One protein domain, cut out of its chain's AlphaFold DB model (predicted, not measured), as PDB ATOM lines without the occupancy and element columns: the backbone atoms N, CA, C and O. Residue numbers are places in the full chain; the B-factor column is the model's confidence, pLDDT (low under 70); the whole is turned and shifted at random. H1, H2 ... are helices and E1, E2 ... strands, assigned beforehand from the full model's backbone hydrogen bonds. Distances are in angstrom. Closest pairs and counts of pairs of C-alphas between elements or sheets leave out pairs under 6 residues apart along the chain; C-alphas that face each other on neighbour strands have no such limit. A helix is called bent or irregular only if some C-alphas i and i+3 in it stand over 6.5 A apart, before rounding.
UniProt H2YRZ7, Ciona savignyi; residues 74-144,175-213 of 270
ATOM      1  N   SER A  74     -41.987 -47.465 -26.912       70.88
ATOM      2  CA  SER A  74     -41.879 -46.505 -25.807       70.88
ATOM      3  C   SER A  74     -40.459 -45.950 -25.657       70.88
ATOM      4  O   SER A  74     -40.289 -44.743 -25.492       70.88
ATOM      5  N   ALA A  75     -39.434 -46.803 -25.755       71.00
ATOM      6  CA  ALA A  75     -38.027 -46.400 -25.675       71.00
ATOM      7  C   ALA A  75     -37.632 -45.443 -26.810       71.00
ATOM      8  O   ALA A  75     -36.952 -44.444 -26.578       71.00
ATOM      9  N   THR A  76     -38.112 -45.692 -28.027       69.62
ATOM     10  CA  THR A  76     -37.884 -44.796 -29.169       69.62
ATOM     11  C   THR A  76     -38.652 -43.499 -29.022       69.62
ATOM     12  O   THR A  76     -38.106 -42.426 -29.284       69.62
ATOM     13  N   CYS A  77     -39.887 -43.561 -28.522       71.31
ATOM     14  CA  CYS A  77     -40.630 -42.356 -28.197       71.31
ATOM     15  C   CYS A  77     -39.889 -41.480 -27.191       71.31
ATOM     16  O   CYS A  77     -39.823 -40.264 -27.374       71.31
ATOM     17  N   TRP A  78     -39.289 -42.106 -26.180       75.25
ATOM     18  CA  TRP A  78     -38.453 -41.427 -25.208       75.25
ATOM     19  C   TRP A  78     -37.187 -40.834 -25.822       75.25
ATOM     20  O   TRP A  78     -36.886 -39.666 -25.598       75.25
ATOM     21  N   ALA A  79     -36.459 -41.592 -26.644       73.69
ATOM     22  CA  ALA A  79     -35.245 -41.109 -27.299       73.69
ATOM     23  C   ALA A  79     -35.495 -39.844 -28.140       73.69
ATOM     24  O   ALA A  79     -34.675 -38.926 -28.132       73.69
ATOM     25  N   LEU A  80     -36.652 -39.768 -28.801       69.00
ATOM     26  CA  LEU A  80     -37.065 -38.613 -29.598       69.00
ATOM     27  C   LEU A  80     -37.489 -37.412 -28.738       69.00
ATOM     28  O   LEU A  80     -37.329 -36.270 -29.165       69.00
ATOM     29  N   CYS A  81     -38.036 -37.646 -27.540       68.19
ATOM     30  CA  CYS A  81     -38.612 -36.600 -26.694       68.19
ATOM     31  C   CYS A  81     -37.715 -36.117 -25.551       68.19
ATOM     32  O   CYS A  81     -37.911 -35.003 -25.059       68.19
ATOM     33  N   ARG A  82     -36.738 -36.927 -25.124       72.81
ATOM     34  CA  ARG A  82     -36.009 -36.754 -23.857       72.81
ATOM     35  C   ARG A  82     -35.400 -35.368 -23.697       72.81
ATOM     36  O   ARG A  82     -35.499 -34.792 -22.624       72.81
ATOM     37  N   HIS A  83     -34.844 -34.782 -24.758       70.25
ATOM     38  CA  HIS A  83     -34.204 -33.462 -24.696       70.25
ATOM     39  C   HIS A  83     -35.173 -32.342 -24.266       70.25
ATOM     40  O   HIS A  83     -34.752 -31.346 -23.691       70.25
ATOM     41  N   ARG A  84     -36.482 -32.489 -24.504       66.06
ATOM     42  CA  ARG A  84     -37.486 -31.499 -24.082       66.06
ATOM     43  C   ARG A  84     -37.762 -31.542 -22.579       66.06
ATOM     44  O   ARG A  84     -38.130 -30.527 -22.001       66.06
ATOM     45  N   TYR A  85     -37.591 -32.708 -21.968       69.50
ATOM     46  CA  TYR A  85     -37.814 -32.929 -20.538       69.50
ATOM     47  C   TYR A  85     -36.530 -32.778 -19.719       69.50
ATOM     48  O   TYR A  85     -36.591 -32.455 -18.539       69.50
ATOM     49  N   LEU A  86     -35.375 -32.967 -20.359       67.94
ATOM     50  CA  LEU A  86     -34.054 -32.752 -19.772       67.94
ATOM     51  C   LEU A  86     -33.638 -31.271 -19.714       67.94
ATOM     52  O   LEU A  86     -32.634 -30.973 -19.089       67.94
ATOM     53  N   ASN A  87     -34.403 -30.355 -20.313       60.78
ATOM     54  CA  ASN A  87     -34.210 -28.900 -20.204       60.78
ATOM     55  C   ASN A  87     -35.276 -28.268 -19.287       60.78
ATOM     56  O   ASN A  87     -35.929 -27.287 -19.643       60.78
ATOM     57  N   ASN A  88     -35.589 -28.948 -18.187       62.09
ATOM     58  CA  ASN A  88     -36.553 -28.515 -17.177       62.09
ATOM     59  C   ASN A  88     -35.778 -28.001 -15.949       62.09
ATOM     60  O   ASN A  88     -34.681 -28.504 -15.729       62.09
ATOM     61  N   PRO A  89     -36.319 -27.111 -15.095       54.31
ATOM     62  CA  PRO A  89     -35.672 -26.680 -13.845       54.31
ATOM     63  C   PRO A  89     -35.190 -27.814 -12.917       54.31
ATOM     64  O   PRO A  89     -34.230 -27.610 -12.171       54.31
ATOM     65  N   LEU A  90     -35.765 -29.023 -13.010       57.81
ATOM     66  CA  LEU A  90     -35.217 -30.249 -12.399       57.81
ATOM     67  C   LEU A  90     -33.773 -30.580 -12.835       57.81
ATOM     68  O   LEU A  90     -33.050 -31.276 -12.126       57.81
ATOM     69  N   VAL A  91     -33.375 -30.131 -14.023       54.97
ATOM     70  CA  VAL A  91     -32.210 -30.576 -14.800       54.97
ATOM     71  C   VAL A  91     -31.346 -29.399 -15.300       54.97
ATOM     72  O   VAL A  91     -30.148 -29.582 -15.493       54.97
ATOM     73  N   ASP A  92     -31.897 -28.183 -15.415       53.50
ATOM     74  CA  ASP A  92     -31.273 -26.998 -16.045       53.50
ATOM     75  C   ASP A  92     -29.974 -26.489 -15.380       53.50
ATOM     76  O   ASP A  92     -29.280 -25.658 -15.956       53.50
ATOM     77  N   ASN A  93     -29.603 -27.003 -14.202       49.38
ATOM     78  CA  ASN A  93     -28.368 -26.636 -13.491       49.38
ATOM     79  C   ASN A  93     -27.411 -27.822 -13.256       49.38
ATOM     80  O   ASN A  93     -26.521 -27.726 -12.411       49.38
ATOM     81  N   LEU A  94     -27.597 -28.959 -13.940       48.22
ATOM     82  CA  LEU A  94     -26.583 -30.015 -13.957       48.22
ATOM     83  C   LEU A  94     -25.598 -29.738 -15.096       48.22
ATOM     84  O   LEU A  94     -25.935 -29.898 -16.266       48.22
ATOM     85  N   ASP A  95     -24.374 -29.341 -14.747       45.53
ATOM     86  CA  ASP A  95     -23.275 -29.164 -15.693       45.53
ATOM     87  C   ASP A  95     -23.120 -30.394 -16.616       45.53
ATOM     88  O   ASP A  95     -22.691 -31.473 -16.213       45.53
ATOM     89  N   SER A  96     -23.484 -30.193 -17.884       48.78
ATOM     90  CA  SER A  96     -23.075 -30.892 -19.114       48.78
ATOM     91  C   SER A  96     -23.241 -32.416 -19.255       48.78
ATOM     92  O   SER A  96     -23.037 -32.937 -20.350       48.78
ATOM     93  N   VAL A  97     -23.670 -33.169 -18.243       49.88
ATOM     94  CA  VAL A  97     -24.019 -34.591 -18.414       49.88
ATOM     95  C   VAL A  97     -25.199 -34.935 -17.518       49.88
ATOM     96  O   VAL A  97     -25.039 -35.145 -16.320       49.88
ATOM     97  N   VAL A  98     -26.392 -35.058 -18.106       55.97
ATOM     98  CA  VAL A  98     -27.496 -35.777 -17.456       55.97
ATOM     99  C   VAL A  98     -26.975 -37.183 -17.148       55.97
ATOM    100  O   VAL A  98     -26.631 -37.900 -18.096       55.97
ATOM    101  N   PRO A  99     -26.888 -37.607 -15.874       64.44
ATOM    102  CA  PRO A  99     -26.467 -38.959 -15.549       64.44
ATOM    103  C   PRO A  99     -27.381 -39.932 -16.290       64.44
ATOM    104  O   PRO A  99     -28.601 -39.756 -16.269       64.44
ATOM    105  N   ASN A 100     -26.822 -40.955 -16.945       66.44
ATOM    106  CA  ASN A 100     -27.629 -41.964 -17.652       66.44
ATOM    107  C   ASN A 100     -28.751 -42.520 -16.753       66.44
ATOM    108  O   ASN A 100     -29.863 -42.744 -17.210       66.44
ATOM    109  N   GLU A 101     -28.482 -42.612 -15.452       68.31
ATOM    110  CA  GLU A 101     -29.427 -43.013 -14.410       68.31
ATOM    111  C   GLU A 101     -30.677 -42.119 -14.324       68.31
ATOM    112  O   GLU A 101     -31.781 -42.631 -14.155       68.31
ATOM    113  N   LEU A 102     -30.537 -40.796 -14.468       72.56
ATOM    114  CA  LEU A 102     -31.669 -39.863 -14.474       72.56
ATOM    115  C   LEU A 102     -32.466 -39.985 -15.776       72.56
ATOM    116  O   LEU A 102     -33.695 -39.972 -15.753       72.56
ATOM    117  N   ALA A 103     -31.783 -40.138 -16.911       73.88
ATOM    118  CA  ALA A 103     -32.457 -40.354 -18.188       73.88
ATOM    119  C   ALA A 103     -33.296 -41.645 -18.182       73.88
ATOM    120  O   ALA A 103     -34.405 -41.644 -18.716       73.88
ATOM    121  N   ASP A 104     -32.794 -42.704 -17.545       75.06
ATOM    122  CA  ASP A 104     -33.507 -43.971 -17.366       75.06
ATOM    123  C   ASP A 104     -34.673 -43.833 -16.373       75.06
ATOM    124  O   ASP A 104     -35.774 -44.323 -16.621       75.06
ATOM    125  N   ALA A 105     -34.477 -43.115 -15.263       78.25
ATOM    126  CA  ALA A 105     -35.537 -42.887 -14.284       78.25
ATOM    127  C   ALA A 105     -36.691 -42.046 -14.859       78.25
ATOM    128  O   ALA A 105     -37.857 -42.392 -14.671       78.25
ATOM    129  N   LEU A 106     -36.380 -40.992 -15.619       79.62
ATOM    130  CA  LEU A 106     -37.382 -40.189 -16.320       79.62
ATOM    131  C   LEU A 106     -38.086 -40.978 -17.426       79.62
ATOM    132  O   LEU A 106     -39.283 -40.787 -17.626       79.62
ATOM    133  N   TYR A 107     -37.378 -41.886 -18.106       80.12
ATOM    134  CA  TYR A 107     -37.999 -42.809 -19.052       80.12
ATOM    135  C   TYR A 107     -39.060 -43.677 -18.371       80.12
ATOM    136  O   TYR A 107     -40.185 -43.767 -18.858       80.12
ATOM    137  N   TRP A 108     -38.742 -44.303 -17.238       81.19
ATOM    138  CA  TRP A 108     -39.726 -45.136 -16.547       81.19
ATOM    139  C   TRP A 108     -40.884 -44.313 -15.979       81.19
ATOM    140  O   TRP A 108     -42.031 -44.745 -16.089       81.19
ATOM    141  N   LEU A 109     -40.617 -43.113 -15.451       84.00
ATOM    142  CA  LEU A 109     -41.666 -42.191 -15.007       84.00
ATOM    143  C   LEU A 109     -42.594 -41.807 -16.168       84.00
ATOM    144  O   LEU A 109     -43.814 -41.823 -16.021       84.00
ATOM    145  N   PHE A 110     -42.023 -41.524 -17.339       81.44
ATOM    146  CA  PHE A 110     -42.767 -41.266 -18.569       81.44
ATOM    147  C   PHE A 110     -43.647 -42.454 -18.962       81.44
ATOM    148  O   PHE A 110     -44.799 -42.278 -19.365       81.44
ATOM    149  N   CYS A 111     -43.135 -43.675 -18.833       79.56
ATOM    150  CA  CYS A 111     -43.913 -44.852 -19.181       79.56
ATOM    151  C   CYS A 111     -45.050 -45.120 -18.184       79.56
ATOM    152  O   CYS A 111     -46.137 -45.499 -18.613       79.56
ATOM    153  N   ILE A 112     -44.846 -44.866 -16.886       83.19
ATOM    154  CA  ILE A 112     -45.928 -44.893 -15.887       83.19
ATOM    155  C   ILE A 112     -46.975 -43.863 -16.243       83.19
ATOM    156  O   ILE A 112     -48.129 -44.230 -16.416       83.19
ATOM    157  N   PHE A 113     -46.561 -42.611 -16.433       85.25
ATOM    158  CA  PHE A 113     -47.456 -41.525 -16.805       85.25
ATOM    159  C   PHE A 113     -48.285 -41.890 -18.042       85.25
ATOM    160  O   PHE A 113     -49.490 -41.690 -18.050       85.25
ATOM    161  N   THR A 114     -47.677 -42.513 -19.057       79.38
ATOM    162  CA  THR A 114     -48.389 -43.007 -20.252       79.38
ATOM    163  C   THR A 114     -49.394 -44.111 -19.947       79.38
ATOM    164  O   THR A 114     -50.442 -44.153 -20.584       79.38
ATOM    165  N   LYS A 115     -49.079 -45.009 -19.009       79.06
ATOM    166  CA  LYS A 115     -49.938 -46.132 -18.610       79.06
ATOM    167  C   LYS A 115     -51.192 -45.659 -17.869       79.06
ATOM    168  O   LYS A 115     -52.235 -46.269 -18.059       79.06
ATOM    169  N   ILE A 116     -51.069 -44.611 -17.053       82.25
ATOM    170  CA  ILE A 116     -52.185 -44.025 -16.290       82.25
ATOM    171  C   ILE A 116     -52.857 -42.846 -17.011       82.25
ATOM    172  O   ILE A 116     -53.907 -42.399 -16.597       82.25
ATOM    173  N   SER A 117     -52.292 -42.348 -18.118       85.25
ATOM    174  CA  SER A 117     -52.911 -41.251 -18.872       85.25
ATOM    175  C   SER A 117     -54.304 -41.621 -19.376       85.25
ATOM    176  O   SER A 117     -54.508 -42.702 -19.937       85.25
ATOM    177  N   GLU A 118     -55.211 -40.652 -19.306       81.50
ATOM    178  CA  GLU A 118     -56.566 -40.755 -19.831       81.50
ATOM    179  C   GLU A 118     -56.552 -41.112 -21.328       81.50
ATOM    180  O   GLU A 118     -55.816 -40.495 -22.119       81.50
ATOM    181  N   PRO A 119     -57.353 -42.098 -21.771       74.38
ATOM    182  CA  PRO A 119     -57.351 -42.536 -23.154       74.38
ATOM    183  C   PRO A 119     -57.826 -41.417 -24.084       74.38
ATOM    184  O   PRO A 119     -58.742 -40.659 -23.792       74.38
ATOM    185  N   ASP A 120     -57.175 -41.332 -25.243       71.00
ATOM    186  CA  ASP A 120     -57.503 -40.396 -26.327       71.00
ATOM    187  C   ASP A 120     -57.501 -38.902 -25.949       71.00
ATOM    188  O   ASP A 120     -57.971 -38.060 -26.716       71.00
ATOM    189  N   THR A 121     -56.849 -38.556 -24.837       72.75
ATOM    190  CA  THR A 121     -56.565 -37.171 -24.457       72.75
ATOM    191  C   THR A 121     -55.290 -36.649 -25.115       72.75
ATOM    192  O   THR A 121     -54.319 -37.374 -25.386       72.75
ATOM    193  N   TYR A 122     -55.301 -35.352 -25.429       72.00
ATOM    194  CA  TYR A 122     -54.135 -34.663 -25.951       72.00
ATOM    195  C   TYR A 122     -54.044 -33.215 -25.426       72.00
ATOM    196  O   TYR A 122     -55.000 -32.464 -25.615       72.00
ATOM    197  N   PRO A 123     -52.884 -32.780 -24.888       75.75
ATOM    198  CA  PRO A 123     -51.717 -33.607 -24.572       75.75
ATOM    199  C   PRO A 123     -52.098 -34.695 -23.557       75.75
ATOM    200  O   PRO A 123     -53.056 -34.495 -22.821       75.75
ATOM    201  N   PRO A 124     -51.403 -35.845 -23.528       80.31
ATOM    202  CA  PRO A 124     -51.706 -36.864 -22.534       80.31
ATOM    203  C   PRO A 124     -51.649 -36.280 -21.130       80.31
ATOM    204  O   PRO A 124     -50.681 -35.590 -20.775       80.31
ATOM    205  N   SER A 125     -52.703 -36.546 -20.382       85.69
ATOM    206  CA  SER A 125     -52.937 -36.040 -19.044       85.69
ATOM    207  C   SER A 125     -53.419 -37.170 -18.147       85.69
ATOM    208  O   SER A 125     -54.017 -38.136 -18.614       85.69
ATOM    209  N   ILE A 126     -53.116 -37.036 -16.864       87.75
ATOM    210  CA  ILE A 126     -53.670 -37.854 -15.785       87.75
ATOM    211  C   ILE A 126     -54.604 -36.970 -14.969       87.75
ATOM    212  O   ILE A 126     -54.462 -35.738 -14.995       87.75
ATOM    213  N   ASP A 127     -55.552 -37.561 -14.258       87.00
ATOM    214  CA  ASP A 127     -56.341 -36.792 -13.307       87.00
ATOM    215  C   ASP A 127     -55.485 -36.359 -12.096       87.00
ATOM    216  O   ASP A 127     -54.349 -36.805 -11.881       87.00
ATOM    217  N   TYR A 128     -56.011 -35.418 -11.319       84.94
ATOM    218  CA  TYR A 128     -55.321 -34.908 -10.140       84.94
ATOM    219  C   TYR A 128     -55.102 -35.977  -9.062       84.94
ATOM    220  O   TYR A 128     -54.069 -35.954  -8.394       84.94
ATOM    221  N   GLU A 129     -56.037 -36.910  -8.888       84.25
ATOM    222  CA  GLU A 129     -55.961 -37.950  -7.859       84.25
ATOM    223  C   GLU A 129     -54.830 -38.938  -8.173       84.25
ATOM    224  O   GLU A 129     -54.018 -39.262  -7.304       84.25
ATOM    225  N   GLU A 130     -54.705 -39.361  -9.428       87.12
ATOM    226  CA  GLU A 130     -53.615 -40.185  -9.935       87.12
ATOM    227  C   GLU A 130     -52.265 -39.471  -9.832       87.12
ATOM    228  O   GLU A 130     -51.269 -40.076  -9.410       87.12
ATOM    229  N   ALA A 131     -52.222 -38.174 -10.164       87.19
ATOM    230  CA  ALA A 131     -51.029 -37.354  -9.985       87.19
ATOM    231  C   ALA A 131     -50.614 -37.298  -8.509       87.19
ATOM    232  O   ALA A 131     -49.447 -37.528  -8.180       87.19
ATOM    233  N   GLU A 132     -51.565 -37.041  -7.611       85.50
ATOM    234  CA  GLU A 132     -51.322 -36.975  -6.175       85.50
ATOM    235  C   GLU A 132     -50.844 -38.324  -5.625       85.50
ATOM    236  O   GLU A 132     -49.870 -38.385  -4.870       85.50
ATOM    237  N   LEU A 133     -51.472 -39.429  -6.029       86.44
ATOM    238  CA  LEU A 133     -51.069 -40.776  -5.630       86.44
ATOM    239  C   LEU A 133     -49.635 -41.091  -6.064       86.44
ATOM    240  O   LEU A 133     -48.859 -41.634  -5.271       86.44
ATOM    241  N   LEU A 134     -49.257 -40.730  -7.292       87.56
ATOM    242  CA  LEU A 134     -47.898 -40.919  -7.792       87.56
ATOM    243  C   LEU A 134     -46.879 -40.107  -6.975       87.56
ATOM    244  O   LEU A 134     -45.840 -40.642  -6.571       87.56
ATOM    245  N   LEU A 135     -47.193 -38.844  -6.671       86.31
ATOM    246  CA  LEU A 135     -46.351 -37.967  -5.854       86.31
ATOM    247  C   LEU A 135     -46.228 -38.466  -4.404       86.31
ATOM    248  O   LEU A 135     -45.124 -38.504  -3.861       86.31
ATOM    249  N   ARG A 136     -47.323 -38.938  -3.793       85.06
ATOM    250  CA  ARG A 136     -47.319 -39.544  -2.449       85.06
ATOM    251  C   ARG A 136     -46.401 -40.757  -2.381       85.06
ATOM    252  O   ARG A 136     -45.616 -40.883  -1.440       85.06
ATOM    253  N   LYS A 137     -46.464 -41.640  -3.382       86.62
ATOM    254  CA  LYS A 137     -45.578 -42.809  -3.463       86.62
ATOM    255  C   LYS A 137     -44.110 -42.400  -3.626       86.62
ATOM    256  O   LYS A 137     -43.239 -43.005  -2.998       86.62
ATOM    257  N   LEU A 138     -43.834 -41.349  -4.402       84.75
ATOM    258  CA  LEU A 138     -42.490 -40.781  -4.531       84.75
ATOM    259  C   LEU A 138     -41.977 -40.236  -3.194       84.75
ATOM    260  O   LEU A 138     -40.901 -40.643  -2.761       84.75
ATOM    261  N   CYS A 139     -42.762 -39.418  -2.492       82.94
ATOM    262  CA  CYS A 139     -42.418 -38.914  -1.159       82.94
ATOM    263  C   CYS A 139     -42.153 -40.045  -0.163       82.94
ATOM    264  O   CYS A 139     -41.114 -40.050   0.499       82.94
ATOM    265  N   ALA A 140     -43.028 -41.052  -0.118       83.31
ATOM    266  CA  ALA A 140     -42.856 -42.215   0.746       83.31
ATOM    267  C   ALA A 140     -41.540 -42.959   0.456       83.31
ATOM    268  O   ALA A 140     -40.824 -43.332   1.384       83.31
ATOM    269  N   SER A 141     -41.173 -43.116  -0.822       82.56
ATOM    270  CA  SER A 141     -39.905 -43.747  -1.225       82.56
ATOM    271  C   SER A 141     -38.655 -42.927  -0.870       82.56
ATOM    272  O   SER A 141     -37.551 -43.470  -0.816       82.56
ATOM    273  N   LEU A 142     -38.819 -41.625  -0.625       81.00
ATOM    274  CA  LEU A 142     -37.768 -40.702  -0.191       81.00
ATOM    275  C   LEU A 142     -37.730 -40.530   1.333       81.00
ATOM    276  O   LEU A 142     -36.839 -39.859   1.847       81.00
ATOM    277  N   GLY A 143     -38.692 -41.108   2.059       77.19
ATOM    278  CA  GLY A 143     -38.873 -40.858   3.489       77.19
ATOM    279  C   GLY A 143     -39.375 -39.445   3.806       77.19
ATOM    280  O   GLY A 143     -39.263 -39.004   4.948       77.19
ATOM    281  N   ILE A 144     -39.920 -38.732   2.816       81.12
ATOM    282  CA  ILE A 144     -40.515 -37.403   2.983       81.12
ATOM    283  C   ILE A 144     -41.960 -37.586   3.452       81.12
ATOM    284  O   ILE A 144     -42.736 -38.326   2.842       81.12
ATOM    285  N   GLN A 175     -56.691 -31.671 -14.764       84.88
ATOM    286  CA  GLN A 175     -55.828 -32.582 -15.510       84.88
ATOM    287  C   GLN A 175     -54.367 -32.144 -15.427       84.88
ATOM    288  O   GLN A 175     -54.041 -30.968 -15.602       84.88
ATOM    289  N   VAL A 176     -53.474 -33.108 -15.206       85.81
ATOM    290  CA  VAL A 176     -52.037 -32.884 -15.037       85.81
ATOM    291  C   VAL A 176     -51.280 -33.488 -16.214       85.81
ATOM    292  O   VAL A 176     -51.313 -34.690 -16.466       85.81
ATOM    293  N   THR A 177     -50.559 -32.651 -16.955       87.06
ATOM    294  CA  THR A 177     -49.653 -33.098 -18.023       87.06
ATOM    295  C   THR A 177     -48.311 -33.559 -17.456       87.06
ATOM    296  O   THR A 177     -47.896 -33.137 -16.377       87.06
ATOM    297  N   PHE A 178     -47.555 -34.346 -18.225       84.12
ATOM    298  CA  PHE A 178     -46.236 -34.824 -17.793       84.12
ATOM    299  C   PHE A 178     -45.275 -33.684 -17.418       84.12
ATOM    300  O   PHE A 178     -44.497 -33.797 -16.479       84.12
ATOM    301  N   GLN A 179     -45.340 -32.554 -18.128       80.25
ATOM    302  CA  GLN A 179     -44.482 -31.405 -17.842       80.25
ATOM    303  C   GLN A 179     -44.880 -30.692 -16.542       80.25
ATOM    304  O   GLN A 179     -43.995 -30.278 -15.797       80.25
ATOM    305  N   GLN A 180     -46.182 -30.590 -16.257       84.25
ATOM    306  CA  GLN A 180     -46.682 -30.069 -14.982       84.25
ATOM    307  C   GLN A 180     -46.327 -31.006 -13.821       84.25
ATOM    308  O   GLN A 180     -45.923 -30.542 -12.759       84.25
ATOM    309  N   LEU A 181     -46.396 -32.325 -14.030       86.44
ATOM    310  CA  LEU A 181     -45.940 -33.301 -13.042       86.44
ATOM    311  C   LEU A 181     -44.455 -33.089 -12.700       86.44
ATOM    312  O   LEU A 181     -44.097 -33.030 -11.528       86.44
ATOM    313  N   LEU A 182     -43.593 -32.915 -13.709       81.81
ATOM    314  CA  LEU A 182     -42.167 -32.643 -13.495       81.81
ATOM    315  C   LEU A 182     -41.922 -31.333 -12.729       81.81
ATOM    316  O   LEU A 182     -41.078 -31.312 -11.835       81.81
ATOM    317  N   SER A 183     -42.656 -30.254 -13.028       79.56
ATOM    318  CA  SER A 183     -42.511 -29.005 -12.265       79.56
ATOM    319  C   SER A 183     -42.947 -29.166 -10.810       79.56
ATOM    320  O   SER A 183     -42.227 -28.728  -9.919       79.56
ATOM    321  N   VAL A 184     -44.054 -29.868 -10.548       82.19
ATOM    322  CA  VAL A 184     -44.521 -30.118  -9.173       82.19
ATOM    323  C   VAL A 184     -43.512 -30.958  -8.388       82.19
ATOM    324  O   VAL A 184     -43.225 -30.640  -7.240       82.19
ATOM    325  N   ILE A 185     -42.918 -31.990  -8.998       80.88
ATOM    326  CA  ILE A 185     -41.849 -32.785  -8.367       80.88
ATOM    327  C   ILE A 185     -40.661 -31.890  -7.975       80.88
ATOM    328  O   ILE A 185     -40.112 -32.051  -6.883       80.88
ATOM    329  N   SER A 186     -40.285 -30.945  -8.843       75.38
ATOM    330  CA  SER A 186     -39.206 -29.983  -8.583       75.38
ATOM    331  C   SER A 186     -39.496 -29.103  -7.375       75.38
ATOM    332  O   SER A 186     -38.637 -28.947  -6.505       75.38
ATOM    333  N   ASP A 187     -40.703 -28.546  -7.327       75.38
ATOM    334  CA  ASP A 187     -41.116 -27.619  -6.276       75.38
ATOM    335  C   ASP A 187     -41.305 -28.342  -4.937       75.38
ATOM    336  O   ASP A 187     -40.874 -27.850  -3.897       75.38
ATOM    337  N   MET A 188     -41.878 -29.547  -4.966       75.62
ATOM    338  CA  MET A 188     -42.188 -30.349  -3.779       75.62
ATOM    339  C   MET A 188     -40.938 -30.824  -3.033       75.62
ATOM    340  O   MET A 188     -40.909 -30.852  -1.807       75.62
ATOM    341  N   ILE A 189     -39.919 -31.260  -3.771       72.00
ATOM    342  CA  ILE A 189     -38.749 -31.941  -3.198       72.00
ATOM    343  C   ILE A 189     -37.601 -30.951  -2.967       72.00
ATOM    344  O   ILE A 189     -36.697 -31.205  -2.170       72.00
ATOM    345  N   GLY A 190     -37.656 -29.790  -3.623       70.25
ATOM    346  CA  GLY A 190     -36.619 -28.777  -3.569       70.25
ATOM    347  C   GLY A 190     -35.390 -29.164  -4.392       70.25
ATOM    348  O   GLY A 190     -35.053 -30.335  -4.593       70.25
ATOM    349  N   THR A 191     -34.674 -28.147  -4.872       67.06
ATOM    350  CA  THR A 191     -33.599 -28.353  -5.856       67.06
ATOM    351  C   THR A 191     -32.388 -29.122  -5.312       67.06
ATOM    352  O   THR A 191     -31.649 -29.715  -6.092       67.06
ATOM    353  N   GLU A 192     -32.162 -29.142  -3.995       69.12
ATOM    354  CA  GLU A 192     -31.057 -29.901  -3.389       69.12
ATOM    355  C   GLU A 192     -31.339 -31.404  -3.357       69.12
ATOM    356  O   GLU A 192     -30.515 -32.201  -3.809       69.12
ATOM    357  N   VAL A 193     -32.522 -31.804  -2.883       70.81
ATOM    358  CA  VAL A 193     -32.902 -33.220  -2.825       70.81
ATOM    359  C   VAL A 193     -33.118 -33.760  -4.237       70.81
ATOM    360  O   VAL A 193     -32.639 -34.855  -4.521       70.81
ATOM    361  N   ALA A 194     -33.709 -32.976  -5.146       69.44
ATOM    362  CA  ALA A 194     -33.866 -33.345  -6.556       69.44
ATOM    363  C   ALA A 194     -32.525 -33.640  -7.264       69.44
ATOM    364  O   ALA A 194     -32.487 -34.443  -8.194       69.44
ATOM    365  N   ARG A 195     -31.411 -33.048  -6.806       69.06
ATOM    366  CA  ARG A 195     -30.056 -33.320  -7.328       69.06
ATOM    367  C   ARG A 195     -29.359 -34.504  -6.660       69.06
ATOM    368  O   ARG A 195     -28.296 -34.927  -7.118       69.06
ATOM    369  N   SER A 196     -29.910 -35.030  -5.571       73.25
ATOM    370  CA  SER A 196     -29.273 -36.100  -4.811       73.25
ATOM    371  C   SER A 196     -29.344 -37.439  -5.550       73.25
ATOM    372  O   SER A 196     -30.355 -37.799  -6.153       73.25
ATOM    373  N   HIS A 197     -28.289 -38.249  -5.440       73.00
ATOM    374  CA  HIS A 197     -28.319 -39.620  -5.960       73.00
ATOM    375  C   HIS A 197     -29.402 -40.471  -5.269       73.00
ATOM    376  O   HIS A 197     -29.982 -41.358  -5.889       73.00
ATOM    377  N   ALA A 198     -29.731 -40.165  -4.009       74.62
ATOM    378  CA  ALA A 198     -30.840 -40.793  -3.294       74.62
ATOM    379  C   ALA A 198     -32.182 -40.561  -4.005       74.62
ATOM    380  O   ALA A 198     -32.941 -41.511  -4.180       74.62
ATOM    381  N   PHE A 199     -32.428 -39.344  -4.499       79.75
ATOM    382  CA  PHE A 199     -33.639 -39.029  -5.249       79.75
ATOM    383  C   PHE A 199     -33.765 -39.852  -6.528       79.75
ATOM    384  O   PHE A 199     -34.780 -40.516  -6.733       79.75
ATOM    385  N   TYR A 200     -32.708 -39.899  -7.343       77.56
ATOM    386  CA  TYR A 200     -32.718 -40.695  -8.571       77.56
ATOM    387  C   TYR A 200     -32.941 -42.182  -8.298       77.56
ATOM    388  O   TYR A 200     -33.665 -42.841  -9.038       77.56
ATOM    389  N   ARG A 201     -32.362 -42.714  -7.216       76.81
ATOM    390  CA  ARG A 201     -32.511 -44.123  -6.826       76.81
ATOM    391  C   ARG A 201     -33.913 -44.438  -6.312       76.81
ATOM    392  O   ARG A 201     -34.456 -45.473  -6.688       76.81
ATOM    393  N   SER A 202     -34.510 -43.557  -5.513       82.44
ATOM    394  CA  SER A 202     -35.897 -43.696  -5.056       82.44
ATOM    395  C   SER A 202     -36.892 -43.550  -6.206       82.44
ATOM    396  O   SER A 202     -37.797 -44.371  -6.333       82.44
ATOM    397  N   MET A 203     -36.676 -42.594  -7.115       82.56
ATOM    398  CA  MET A 203     -37.480 -42.438  -8.328       82.56
ATOM    399  C   MET A 203     -37.348 -43.659  -9.240       82.56
ATOM    400  O   MET A 203     -38.356 -44.213  -9.659       82.56
ATOM    401  N   GLN A 204     -36.127 -44.143  -9.491       79.56
ATOM    402  CA  GLN A 204     -35.889 -45.398 -10.207       79.56
ATOM    403  C   GLN A 204     -36.625 -46.565  -9.544       79.56
ATOM    404  O   GLN A 204     -37.256 -47.350 -10.243       79.56
ATOM    405  N   TRP A 205     -36.544 -46.693  -8.218       81.88
ATOM    406  CA  TRP A 205     -37.207 -47.763  -7.480       81.88
ATOM    407  C   TRP A 205     -38.723 -47.714  -7.655       81.88
ATOM    408  O   TRP A 205     -39.295 -48.699  -8.115       81.88
ATOM    409  N   LEU A 206     -39.339 -46.562  -7.364       83.88
ATOM    410  CA  LEU A 206     -40.765 -46.323  -7.566       83.88
ATOM    411  C   LEU A 206     -41.163 -46.665  -8.998       83.88
ATOM    412  O   LEU A 206     -42.133 -47.384  -9.234       83.88
ATOM    413  N   CYS A 207     -40.389 -46.163  -9.959       78.88
ATOM    414  CA  CYS A 207     -40.744 -46.336 -11.345       78.88
ATOM    415  C   CYS A 207     -40.629 -47.801 -11.766       78.88
ATOM    416  O   CYS A 207     -41.505 -48.318 -12.438       78.88
ATOM    417  N   LEU A 208     -39.603 -48.519 -11.319       73.00
ATOM    418  CA  LEU A 208     -39.475 -49.950 -11.571       73.00
ATOM    419  C   LEU A 208     -40.621 -50.750 -10.928       73.00
ATOM    420  O   LEU A 208     -41.157 -51.649 -11.582       73.00
ATOM    421  N   THR A 209     -41.031 -50.430  -9.700       73.38
ATOM    422  CA  THR A 209     -42.134 -51.133  -9.023       73.38
ATOM    423  C   THR A 209     -43.478 -50.909  -9.708       73.38
ATOM    424  O   THR A 209     -44.198 -51.875  -9.941       73.38
ATOM    425  N   GLU A 210     -43.783 -49.672 -10.096       73.19
ATOM    426  CA  GLU A 210     -45.080 -49.298 -10.679       73.19
ATOM    427  C   GLU A 210     -45.155 -49.581 -12.191       73.19
ATOM    428  O   GLU A 210     -46.202 -49.960 -12.718       73.19
ATOM    429  N   TYR A 211     -44.038 -49.426 -12.913       65.69
ATOM    430  CA  TYR A 211     -43.992 -49.623 -14.363       65.69
ATOM    431  C   TYR A 211     -43.944 -51.098 -14.751       65.69
ATOM    432  O   TYR A 211     -44.639 -51.523 -15.671       65.69
ATOM    433  N   SER A 212     -43.093 -51.878 -14.078       61.25
ATOM    434  CA  SER A 212     -42.748 -53.233 -14.523       61.25
ATOM    435  C   SER A 212     -43.418 -54.349 -13.722       61.25
ATOM    436  O   SER A 212     -42.971 -55.497 -13.797       61.25
ATOM    437  N   ASP A 213     -44.468 -54.004 -12.967       63.28
ATOM    438  CA  ASP A 213     -45.206 -54.888 -12.056       63.28
ATOM    439  C   ASP A 213     -44.241 -55.727 -11.193       63.28
ATOM    440  O   ASP A 213     -44.412 -56.937 -10.992       63.28
TER     441      ASP A 213
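What this domain is: This is residues 74 to 144 and 175 to 213 of the 270 residues of a protein of Ciona savignyi (UniProt H2YRZ7). H2 and H5 run side by side, H1 crosses the side of H2 away from H5, H3 meets H5 with its residues 137 to 142 alone, and a kinked H4 lies near H2, H3 and H5. At one end a tiny two-strand pairing, E1 with E2, joins the starts of H3 and H4. The 110 printed residues hold H1 H2 E1 H3 E2 H4 H5, mostly helix, with an antiparallel sheet E1 - E2. The whole is compact, radius of gyration of the C-alphas 13.1 A, spanning 37 by 32 by 25 A.

How they stand to each other: H1, residues 74 to 85, touches H2, residues 100 to 116, at 69.6 degrees, a steep tilt only just short of perpendicular; C-alphas 78 and 107 are closest, 6.3 A. E1, residues 125 to 127, is antiparallel to E2, residues 175 to 177; N 126 and O 176 are 3.0 A apart, within hydrogen-bond range. H3, residues 128 to 142, touches H5, residues 197 to 211, with 137 to 142 alone, at a steep 50 degrees; C-alphas 141 and 202 are closest, 5.5 A. H2 touches H5 at 34 degrees, a shallow tilt only just short of steep; C-alphas 105 and 204 are closest, 4.8 A. H4, residues 178 to 194, touches no helix. Each O i to N i+4 pair is within range in H2, H3 and H5, against 5 of 8 in H1 and 10 of 13 in H4.

Where its parts are: H1 begins at C-alpha 74, (-41.879, -46.505, -25.807). H2 spans 24.7 A, H3 21.0 A and H5 20.4 A, ending at C-alpha 211, (-43.992, -49.623, -14.363). H1 and H4 are irregular: C-alphas 80 and 83 are 7.7 A apart, 188 and 191 9.1 A.

The domain as a whole: Residues 145 to 174 are not printed; C-alphas 144 and 175 are 24.5 A apart. The H1 to H2 link is long. Low confidence includes residues 84 to 101.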